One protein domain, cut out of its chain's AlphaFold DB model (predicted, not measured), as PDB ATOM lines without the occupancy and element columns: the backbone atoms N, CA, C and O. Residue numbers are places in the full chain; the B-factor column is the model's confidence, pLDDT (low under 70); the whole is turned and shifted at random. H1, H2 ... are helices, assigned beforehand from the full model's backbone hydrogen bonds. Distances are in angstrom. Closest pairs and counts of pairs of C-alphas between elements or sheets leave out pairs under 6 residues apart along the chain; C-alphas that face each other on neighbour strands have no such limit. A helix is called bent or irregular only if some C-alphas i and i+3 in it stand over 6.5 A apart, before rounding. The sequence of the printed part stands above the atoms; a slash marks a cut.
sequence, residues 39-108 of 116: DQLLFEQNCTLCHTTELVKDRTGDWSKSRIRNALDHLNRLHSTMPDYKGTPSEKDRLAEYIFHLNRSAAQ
ATOM      1  N   ASP A  39     136.266 129.188 214.485       90.50
ATOM      2  CA  ASP A  39     135.799 129.771 215.750       90.50
ATOM      3  C   ASP A  39     136.521 129.202 216.977       90.50
ATOM      4  O   ASP A  39     136.741 129.930 217.943       90.50
ATOM      5  N   GLN A  40     136.939 127.932 216.922       91.12
ATOM      6  CA  GLN A  40     137.787 127.334 217.952       91.12
ATOM      7  C   GLN A  40     139.130 128.055 218.001       91.12
ATOM      8  O   GLN A  40     139.571 128.457 219.071       91.12
ATOM      9  N   LEU A  41     139.740 128.293 216.839       90.25
ATOM     10  CA  LEU A  41     141.005 129.016 216.765       90.25
ATOM     11  C   LEU A  41     140.870 130.458 217.289       90.25
ATOM     12  O   LEU A  41     141.735 130.937 218.021       90.25
ATOM     13  N   LEU A  42     139.767 131.139 216.957       93.31
ATOM     14  CA  LEU A  42     139.468 132.477 217.475       93.31
ATOM     15  C   LEU A  42     139.345 132.474 219.008       93.31
ATOM     16  O   LEU A  42     139.876 133.366 219.668       93.31
ATOM     17  N   PHE A  43     138.680 131.471 219.579       95.50
ATOM     18  CA  PHE A  43     138.570 131.304 221.026       95.50
ATOM     19  C   PHE A  43     139.927 131.008 221.676       95.50
ATOM     20  O   PHE A  43     140.299 131.659 222.651       95.50
ATOM     21  N   GLU A  44     140.699 130.074 221.125       93.81
ATOM     22  CA  GLU A  44     142.015 129.699 221.647       93.81
ATOM     23  C   GLU A  44     142.950 130.911 221.720       93.81
ATOM     24  O   GLU A  44     143.510 131.196 222.780       93.81
ATOM     25  N   GLN A  45     143.035 131.700 220.649       93.50
ATOM     26  CA  GLN A  45     143.931 132.858 220.580       93.50
ATOM     27  C   GLN A  45     143.569 133.994 221.546       93.50
ATOM     28  O   GLN A  45     144.450 134.750 221.947       93.50
ATOM     29  N   ASN A  46     142.292 134.134 221.914       93.94
ATOM     30  CA  ASN A  46     141.811 135.301 222.661       93.94
ATOM     31  C   ASN A  46     141.402 134.993 224.104       93.94
ATOM     32  O   ASN A  46     141.418 135.884 224.950       93.94
ATOM     33  N   CYS A  47     141.018 133.753 224.396       93.69
ATOM     34  CA  CYS A  47     140.425 133.372 225.675       93.69
ATOM     35  C   CYS A  47     141.348 132.453 226.480       93.69
ATOM     36  O   CYS A  47     141.406 132.562 227.706       93.69
ATOM     37  N   THR A  48     142.110 131.580 225.812       94.56
ATOM     38  CA  THR A  48     142.895 130.549 226.516       94.56
ATOM     39  C   THR A  48     144.205 131.045 227.122       94.56
ATOM     40  O   THR A  48     144.822 130.346 227.922       94.56
ATOM     41  N   LEU A  49     144.582 132.293 226.828       91.19
ATOM     42  CA  LEU A  49     145.739 132.959 227.429       91.19
ATOM     43  C   LEU A  49     145.599 133.149 228.947       91.19
ATOM     44  O   LEU A  49     146.606 133.192 229.650       91.19
ATOM     45  N   CYS A  50     144.365 133.271 229.447       93.69
ATOM     46  CA  CYS A  50     144.093 133.551 230.859       93.69
ATOM     47  C   CYS A  50     143.419 132.383 231.591       93.69
ATOM     48  O   CYS A  50     143.594 132.239 232.799       93.69
ATOM     49  N   HIS A  51     142.628 131.563 230.897       93.50
ATOM     50  CA  HIS A  51     141.889 130.454 231.501       93.50
ATOM     51  C   HIS A  51     141.608 129.338 230.495       93.50
ATOM     52  O   HIS A  51     141.459 129.591 229.305       93.50
ATOM     53  N   THR A  52     141.464 128.102 230.966       95.06
ATOM     54  CA  THR A  52     141.215 126.952 230.087       95.06
ATOM     55  C   THR A  52     139.815 126.970 229.463       95.06
ATOM     56  O   THR A  52     138.891 127.616 229.969       95.06
ATOM     57  N   THR A  53     139.644 126.220 228.372       94.56
ATOM     58  CA  THR A  53     138.346 126.008 227.713       94.56
ATOM     59  C   THR A  53     137.323 125.396 228.670       94.56
ATOM     60  O   THR A  53     136.166 125.814 228.685       94.56
ATOM     61  N   GLU A  54     137.752 124.456 229.516       94.00
ATOM     62  CA  GLU A  54     136.910 123.793 230.516       94.00
ATOM     63  C   GLU A  54     136.363 124.795 231.529       94.00
ATOM     64  O   GLU A  54     135.173 124.770 231.824       94.00
ATOM     65  N   LEU A  55     137.187 125.740 232.000       94.19
ATOM     66  CA  LEU A  55     136.715 126.750 232.943       94.19
ATOM     67  C   LEU A  55     135.644 127.649 232.317       94.19
ATOM     68  O   LEU A  55     134.648 127.961 232.969       94.19
ATOM     69  N   VAL A  56     135.832 128.068 231.062       95.06
ATOM     70  CA  VAL A  56     134.832 128.893 230.361       95.06
ATOM     71  C   VAL A  56     133.535 128.121 230.177       95.06
ATOM     72  O   VAL A  56     132.462 128.657 230.454       95.06
ATOM     73  N   LYS A  57     133.629 126.862 229.751       94.69
ATOM     74  CA  LYS A  57     132.485 125.966 229.604       94.69
ATOM     75  C   LYS A  57     131.718 125.832 230.926       94.69
ATOM     76  O   LYS A  57     130.530 126.137 230.980       94.69
ATOM     77  N   ASP A  58     132.402 125.494 232.015       94.25
ATOM     78  CA  ASP A  58     131.775 125.297 233.326       94.25
ATOM     79  C   ASP A  58     131.109 126.579 233.849       94.25
ATOM     80  O   ASP A  58     130.009 126.542 234.399       94.25
ATOM     81  N   ARG A  59     131.742 127.741 233.646       95.25
ATOM     82  CA  ARG A  59     131.215 129.041 234.100       95.25
ATOM     83  C   ARG A  59     130.072 129.588 233.253       95.25
ATOM     84  O   ARG A  59     129.364 130.478 233.723       95.25
ATOM     85  N   THR A  60     129.907 129.092 232.030       95.94
ATOM     86  CA  THR A  60     128.880 129.558 231.086       95.94
ATOM     87  C   THR A  60     127.812 128.507 230.795       95.94
ATOM     88  O   THR A  60     126.944 128.753 229.959       95.94
ATOM     89  N   GLY A  61     127.836 127.357 231.479       95.19
ATOM     90  CA  GLY A  61     126.976 126.206 231.187       95.19
ATOM     91  C   GLY A  61     125.472 126.502 231.185       95.19
ATOM     92  O   GLY A  61     124.733 125.921 230.394       95.19
ATOM     93  N   ASP A  62     125.021 127.440 232.019       95.06
ATOM     94  CA  ASP A  62     123.630 127.898 232.133       95.06
ATOM     95  C   ASP A  62     123.338 129.188 231.339       95.06
ATOM     96  O   ASP A  62     122.238 129.743 231.411       95.06
ATOM     97  N   TRP A  63     124.308 129.717 230.587       97.00
ATOM     98  CA  TRP A  63     124.157 130.998 229.900       97.00
ATOM     99  C   TRP A  63     123.482 130.829 228.543       97.00
ATOM    100  O   TRP A  63     123.805 129.947 227.747       97.00
ATOM    101  N   SER A  64     122.576 131.755 228.226       97.25
ATOM    102  CA  SER A  64     122.082 131.900 226.862       97.25
ATOM    103  C   SER A  64     123.173 132.473 225.955       97.25
ATOM    104  O   SER A  64     124.022 133.259 226.386       97.25
ATOM    105  N   LYS A  65     123.093 132.172 224.656       97.25
ATOM    106  CA  LYS A  65     123.968 132.787 223.648       97.25
ATOM    107  C   LYS A  65     123.945 134.320 223.702       97.25
ATOM    108  O   LYS A  65     124.991 134.956 223.609       97.25
ATOM    109  N   SER A  66     122.769 134.926 223.899       97.81
ATOM    110  CA  SER A  66     122.629 136.385 224.015       97.81
ATOM    111  C   SER A  66     123.339 136.950 225.246       97.81
ATOM    112  O   SER A  66     123.972 138.001 225.157       97.81
ATOM    113  N   ARG A  67     123.296 136.235 226.378       97.94
ATOM    114  CA  ARG A  67     124.036 136.598 227.590       97.94
ATOM    115  C   ARG A  67     125.540 136.519 227.357       97.94
ATOM    116  O   ARG A  67     126.238 137.460 227.715       97.94
ATOM    117  N   ILE A  68     126.032 135.451 226.722       97.81
ATOM    118  CA  ILE A  68     127.455 135.314 226.368       97.81
ATOM    119  C   ILE A  68     127.886 136.478 225.468       97.81
ATOM    120  O   ILE A  68     128.877 137.146 225.748       97.81
ATOM    121  N   ARG A  69     127.100 136.786 224.432       98.12
ATOM    122  CA  ARG A  69     127.385 137.888 223.509       98.12
ATOM    123  C   ARG A  69     127.468 139.244 224.209       98.12
ATOM    124  O   ARG A  69     128.365 140.021 223.886       98.12
ATOM    125  N   ASN A  70     126.553 139.526 225.137       97.88
ATOM    126  CA  ASN A  70     126.583 140.754 225.931       97.88
ATOM    127  C   ASN A  70     127.768 140.774 226.907       97.88
ATOM    128  O   ASN A  70     128.403 141.811 227.075       97.88
ATOM    129  N   ALA A  71     128.108 139.632 227.506       97.06
ATOM    130  CA  ALA A  71     129.245 139.531 228.407       97.06
ATOM    131  C   ALA A  71     130.566 139.863 227.705       97.06
ATOM    132  O   ALA A  71     131.395 140.527 228.312       97.06
ATOM    133  N   LEU A  72     130.744 139.502 226.428       97.62
ATOM    134  CA  LEU A  72     131.943 139.864 225.655       97.62
ATOM    135  C   LEU A  72     132.179 141.385 225.569       97.62
ATOM    136  O   LEU A  72     133.324 141.813 225.432       97.62
ATOM    137  N   ASP A  73     131.128 142.206 225.681       97.50
ATOM    138  CA  ASP A  73     131.240 143.670 225.730       97.50
ATOM    139  C   ASP A  73     131.597 144.209 227.128       97.50
ATOM    140  O   ASP A  73     131.975 145.375 227.252       97.50
ATOM    141  N   HIS A  74     131.462 143.388 228.175       96.69
ATOM    142  CA  HIS A  74     131.490 143.794 229.585       96.69
ATOM    143  C   HIS A  74     132.192 142.767 230.491       96.69
ATOM    144  O   HIS A  74     131.780 142.552 231.637       96.69
ATOM    145  N   LEU A  75     133.227 142.097 229.983       96.00
ATOM    146  CA  LEU A  75     133.941 141.041 230.704       96.00
ATOM    147  C   LEU A  75     134.559 141.561 232.006       96.00
ATOM    148  O   LEU A  75     134.580 140.846 233.009       96.00
ATOM    149  N   ASN A  76     134.946 142.836 232.035       95.69
ATOM    150  CA  ASN A  76     135.506 143.473 233.226       95.69
ATOM    151  C   ASN A  76     134.534 143.533 234.411       95.69
ATOM    152  O   ASN A  76     134.962 143.668 235.558       95.69
ATOM    153  N   ARG A  77     133.227 143.412 234.153       95.56
ATOM    154  CA  ARG A  77     132.194 143.354 235.192       95.56
ATOM    155  C   ARG A  77     132.096 141.978 235.836       95.56
ATOM    156  O   ARG A  77     131.587 141.879 236.947       95.56
ATOM    157  N   LEU A  78     132.561 140.930 235.153       92.69
ATOM    158  CA  LEU A  78     132.649 139.581 235.715       92.69
ATOM    159  C   LEU A  78     133.848 139.473 236.655       92.69
ATOM    160  O   LEU A  78     133.738 138.913 237.742       92.69
ATOM    161  N   HIS A  79     134.989 140.020 236.232       90.50
ATOM    162  CA  HIS A  79     136.198 140.094 237.038       90.50
ATOM    163  C   HIS A  79     137.073 141.263 236.578       90.50
ATOM    164  O   HIS A  79     137.302 141.430 235.383       90.50
ATOM    165  N   SER A  80     137.620 142.044 237.512       90.81
ATOM    166  CA  SER A  80     138.357 143.280 237.193       90.81
ATOM    167  C   SER A  80     139.616 143.061 236.347       90.81
ATOM    168  O   SER A  80     140.038 143.964 235.629       90.81
ATOM    169  N   THR A  81     140.212 141.867 236.403       91.69
ATOM    170  CA  THR A  81     141.384 141.492 235.590       91.69
ATOM    171  C   THR A  81     141.022 140.903 234.224       91.69
ATOM    172  O   THR A  81     141.922 140.532 233.475       91.69
ATOM    173  N   MET A  82     139.733 140.779 233.895       94.75
ATOM    174  CA  MET A  82     139.261 140.275 232.608       94.75
ATOM    175  C   MET A  82     138.883 141.469 231.718       94.75
ATOM    176  O   MET A  82     137.834 142.068 231.927       94.75
ATOM    177  N   PRO A  83     139.718 141.883 230.754       93.25
ATOM    178  CA  PRO A  83     139.398 143.028 229.908       93.25
ATOM    179  C   PRO A  83     138.221 142.720 228.974       93.25
ATOM    180  O   PRO A  83     138.060 141.588 228.520       93.25
ATOM    181  N   ASP A  84     137.432 143.742 228.635       96.31
ATOM    182  CA  ASP A  84     136.389 143.617 227.610       96.31
ATOM    183  C   ASP A  84     136.996 143.201 226.271       96.31
ATOM    184  O   ASP A  84     138.041 143.724 225.862       96.31
ATOM    185  N   TYR A  85     136.308 142.325 225.543       96.56
ATOM    186  CA  TYR A  85     136.803 141.850 224.263       96.56
ATOM    187  C   TYR A  85     136.707 142.956 223.202       96.56
ATOM    188  O   TYR A  85     135.641 143.535 222.956       96.56
ATOM    189  N   LYS A  86     137.843 143.265 222.565       95.31
ATOM    190  CA  LYS A  86     137.989 144.377 221.607       95.31
ATOM    191  C   LYS A  86     137.830 143.975 220.135       95.31
ATOM    192  O   LYS A  86     138.034 144.819 219.270       95.31
ATOM    193  N   GLY A  87     137.443 142.731 219.851       94.25
ATOM    194  CA  GLY A  87     137.151 142.291 218.486       94.25
ATOM    195  C   GLY A  87     135.897 142.937 217.884       94.25
ATOM    196  O   GLY A  87     135.108 143.608 218.561       94.25
ATOM    197  N   THR A  88     135.715 142.707 216.591       97.62
ATOM    198  CA  THR A  88     134.576 143.183 215.798       97.62
ATOM    199  C   THR A  88     133.246 142.579 216.275       97.62
ATOM    200  O   THR A  88     133.230 141.530 216.928       97.62
ATOM    201  N   PRO A  89     132.093 143.185 215.924       97.50
ATOM    202  CA  PRO A  89     130.787 142.599 216.228       97.50
ATOM    203  C   PRO A  89     130.637 141.164 215.707       97.50
ATOM    204  O   PRO A  89     130.157 140.304 216.438       97.50
ATOM    205  N   SER A  90     131.131 140.891 214.494       97.19
ATOM    206  CA  SER A  90     131.081 139.555 213.890       97.19
ATOM    207  C   SER A  90     131.916 138.533 214.665       97.19
ATOM    208  O   SER A  90     131.452 137.423 214.910       97.19
ATOM    209  N   GLU A  91     133.119 138.898 215.118       97.00
ATOM    210  CA  GLU A  91     133.935 138.014 215.962       97.00
ATOM    211  C   GLU A  91     133.267 137.733 217.308       97.00
ATOM    212  O   GLU A  91     133.316 136.604 217.791       97.00
ATOM    213  N   LYS A  92     132.601 138.730 217.899       98.19
ATOM    214  CA  LYS A  92     131.835 138.546 219.139       98.19
ATOM    215  C   LYS A  92     130.666 137.585 218.953       98.19
ATOM    216  O   LYS A  92     130.430 136.751 219.822       98.19
ATOM    217  N   ASP A  93     129.952 137.680 217.835       98.06
ATOM    218  CA  ASP A  93     128.853 136.764 217.521       98.06
ATOM    219  C   ASP A  93     129.367 135.329 217.336       98.06
ATOM    220  O   ASP A  93     128.806 134.392 217.906       98.06
ATOM    221  N   ARG A  94     130.486 135.166 216.619       97.56
ATOM    222  CA  ARG A  94     131.151 133.870 216.404       97.56
ATOM    223  C   ARG A  94     131.663 133.251 217.707       97.56
ATOM    224  O   ARG A  94     131.421 132.073 217.955       97.56
ATOM    225  N   LEU A  95     132.305 134.038 218.572       97.19
ATOM    226  CA  LEU A  95     132.739 133.582 219.898       97.19
ATOM    227  C   LEU A  95     131.555 133.195 220.785       97.19
ATOM    228  O   LEU A  95     131.611 132.177 221.472       97.19
ATOM    229  N   ALA A  96     130.476 133.980 220.765       97.69
ATOM    230  CA  ALA A  96     129.286 133.674 221.545       97.69
ATOM    231  C   ALA A  96     128.623 132.364 221.098       97.69
ATOM    232  O   ALA A  96     128.217 131.572 221.947       97.69
ATOM    233  N   GLU A  97     128.545 132.118 219.788       97.06
ATOM    234  CA  GLU A  97     128.062 130.848 219.238       97.06
ATOM    235  C   GLU A  97     128.963 129.679 219.647       97.06
ATOM    236  O   GLU A  97     128.470 128.662 220.131       97.06
ATOM    237  N   TYR A  98     130.283 129.836 219.520       96.00
ATOM    238  CA  TYR A  98     131.237 128.790 219.879       96.00
ATOM    239  C   TYR A  98     131.141 128.403 221.360       96.00
ATOM    240  O   TYR A  98     130.975 127.225 221.676       96.00
ATOM    241  N   ILE A  99     131.161 129.383 222.270       95.81
ATOM    242  CA  ILE A  99     131.037 129.141 223.716       95.81
ATOM    243  C   ILE A  99     129.686 128.495 224.043       95.81
ATOM    244  O   ILE A  99     129.619 127.556 224.833       95.81
ATOM    245  N   PHE A 100     128.606 128.941 223.400       96.12
ATOM    246  CA  PHE A 100     127.296 128.320 223.569       96.12
ATOM    247  C   PHE A 100     127.299 126.848 223.117       96.12
ATOM    248  O   PHE A 100     126.740 125.990 223.803       96.12
ATOM    249  N   HIS A 101     127.965 126.523 222.007       93.75
ATOM    250  CA  HIS A 101     128.115 125.148 221.535       93.75
ATOM    251  C   HIS A 101     128.997 124.279 222.437       93.75
ATOM    252  O   HIS A 101     128.635 123.119 222.633       93.75
ATOM    253  N   LEU A 102     130.053 124.809 223.071       91.38
ATOM    254  CA  LEU A 102     130.849 124.062 224.068       91.38
ATOM    255  C   LEU A 102     129.965 123.437 225.160       91.38
ATOM    256  O   LEU A 102     130.199 122.308 225.603       91.38
ATOM    257  N   ASN A 103     128.908 124.152 225.546       88.06
ATOM    258  CA  ASN A 103     127.972 123.725 226.581       88.06
ATOM    259  C   ASN A 103     126.967 122.677 226.067       88.06
ATOM    260  O   ASN A 103     126.503 121.834 226.833       88.06
ATOM    261  N   ARG A 104     126.664 122.665 224.760       82.75
ATOM    262  CA  ARG A 104     125.717 121.713 224.142       82.75
ATOM    263  C   ARG A 104     126.373 120.437 223.631       82.75
ATOM    264  O   ARG A 104     125.768 119.374 223.743       82.75
ATOM    265  N   SER A 105     127.609 120.512 223.142       66.06
ATOM    266  CA  SER A 105     128.386 119.336 222.737       66.06
ATOM    267  C   SER A 105     128.650 118.397 223.919       66.06
ATOM    268  O   SER A 105     128.728 117.186 223.739       66.06
ATOM    269  N   ALA A 106     128.702 118.927 225.145       54.31
ATOM    270  CA  ALA A 106     128.778 118.128 226.368       54.31
ATOM    271  C   ALA A 106     127.443 117.478 226.764       54.31
ATOM    272  O   ALA A 106     127.433 116.351 227.248       54.31
ATOM    273  N   ALA A 107     126.314 118.142 226.499       50.50
ATOM    274  CA  ALA A 107     124.979 117.589 226.741       50.50
ATOM    275  C   ALA A 107     124.619 116.428 225.788       50.50
ATOM    276  O   ALA A 107     123.616 115.750 225.995       50.50
ATOM    277  N   GLN A 108     125.429 116.197 224.750       38.97
ATOM    278  CA  GLN A 108     125.257 115.133 223.753       38.97
ATOM    279  C   GLN A 108     126.293 114.008 223.874       38.97
ATOM    280  O   GLN A 108     126.311 113.115 223.029       38.97
TER     281      GLN A 108
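Overview. This is residues 39 to 108 of the 116 residues of the protein "Cytochrome c domain-containing protein" of Desulfuromonadales bacterium C00003094 (UniProt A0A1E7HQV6). One long helix, H4, is the core of this model, and three short helices, H1, H2 and H3, are set in an arc over one side of it, each crossing it rather than running side by side with it. H1 and H3 sit at the two ends of the arc with H2 between them, and the long link of residues 72 to 88 loops round the end where H4 begins. The printed part has 70 residues with four named helices, in the order H1, H2, H3, H4 along the chain, and no named strand; the class is all helix, with 43 of the 70 residues in the helices. The whole is compact, with a radius of gyration of the C-alphas of 11.1 A and spans of 32 by 23 by 21 A.

Arrangement. The hub is H4, residues 89 to 107, which touches three other helices. H3, residues 65 to 71, touches residues 92 to 100 of H4 alone; the closest C-alphas, those of Arg 69 and Ala 96, are 5.0 A apart. These two helices run opposite ways at a steep tilt of 55 degrees. H2, residues 53 to 60, touches residues 99 to 103 of H4 alone, about perpendicular at 89 degrees, with the closest C-alphas, those of Lys 57 and Asn 103, 5.9 A apart. H1, residues 39 to 47, touches residues 91 to 98 of H4 alone, about perpendicular at 77 degrees, with the closest C-alphas, those of Asp 39 and Tyr 98, 6.2 A apart. The helix packing is mostly crossed: 0 of these 3 touching pairs are at a shallow tilt. H1 and H2 are close but not clearly touching, with the closest C-alphas, those of Cys 47 and Thr 53, 7.9 A apart. H2 and H3 are also close but not clearly touching, with the closest C-alphas, those of Thr 60 and Ile 68, 7.6 A apart. H1 and H3 are apart. Every O i to N i+4 pair is within hydrogen-bond range in H1, H2 and H3; in H4 it is 12 of 15.

Along the chain. H4 measures 27.7 A from C-alpha 89 at (130.787, 142.599, 216.228) to C-alpha 107 at (124.979, 117.589, 226.741). H1 begins at C-alpha 39, (135.799, 129.771, 215.750), and is 11.5 A long to C-alpha 47. H2 is 10.7 A long from C-alpha 53 to C-alpha 60, and H3 is 9.8 A long from C-alpha 65 to C-alpha 71. No helix is bent.

Size, cuts and confidence. The two C-alphas farthest apart, those of Ser 80 and Gln 108, are 33.8 A apart. The printed part has no cut. The links from H1 to H2 and from H2 to H3 are tight; the link from H3 to H4, 17 residues, is long. The mean pLDDT of the printed part is 92.5, and residues 105 to 108 are under 70.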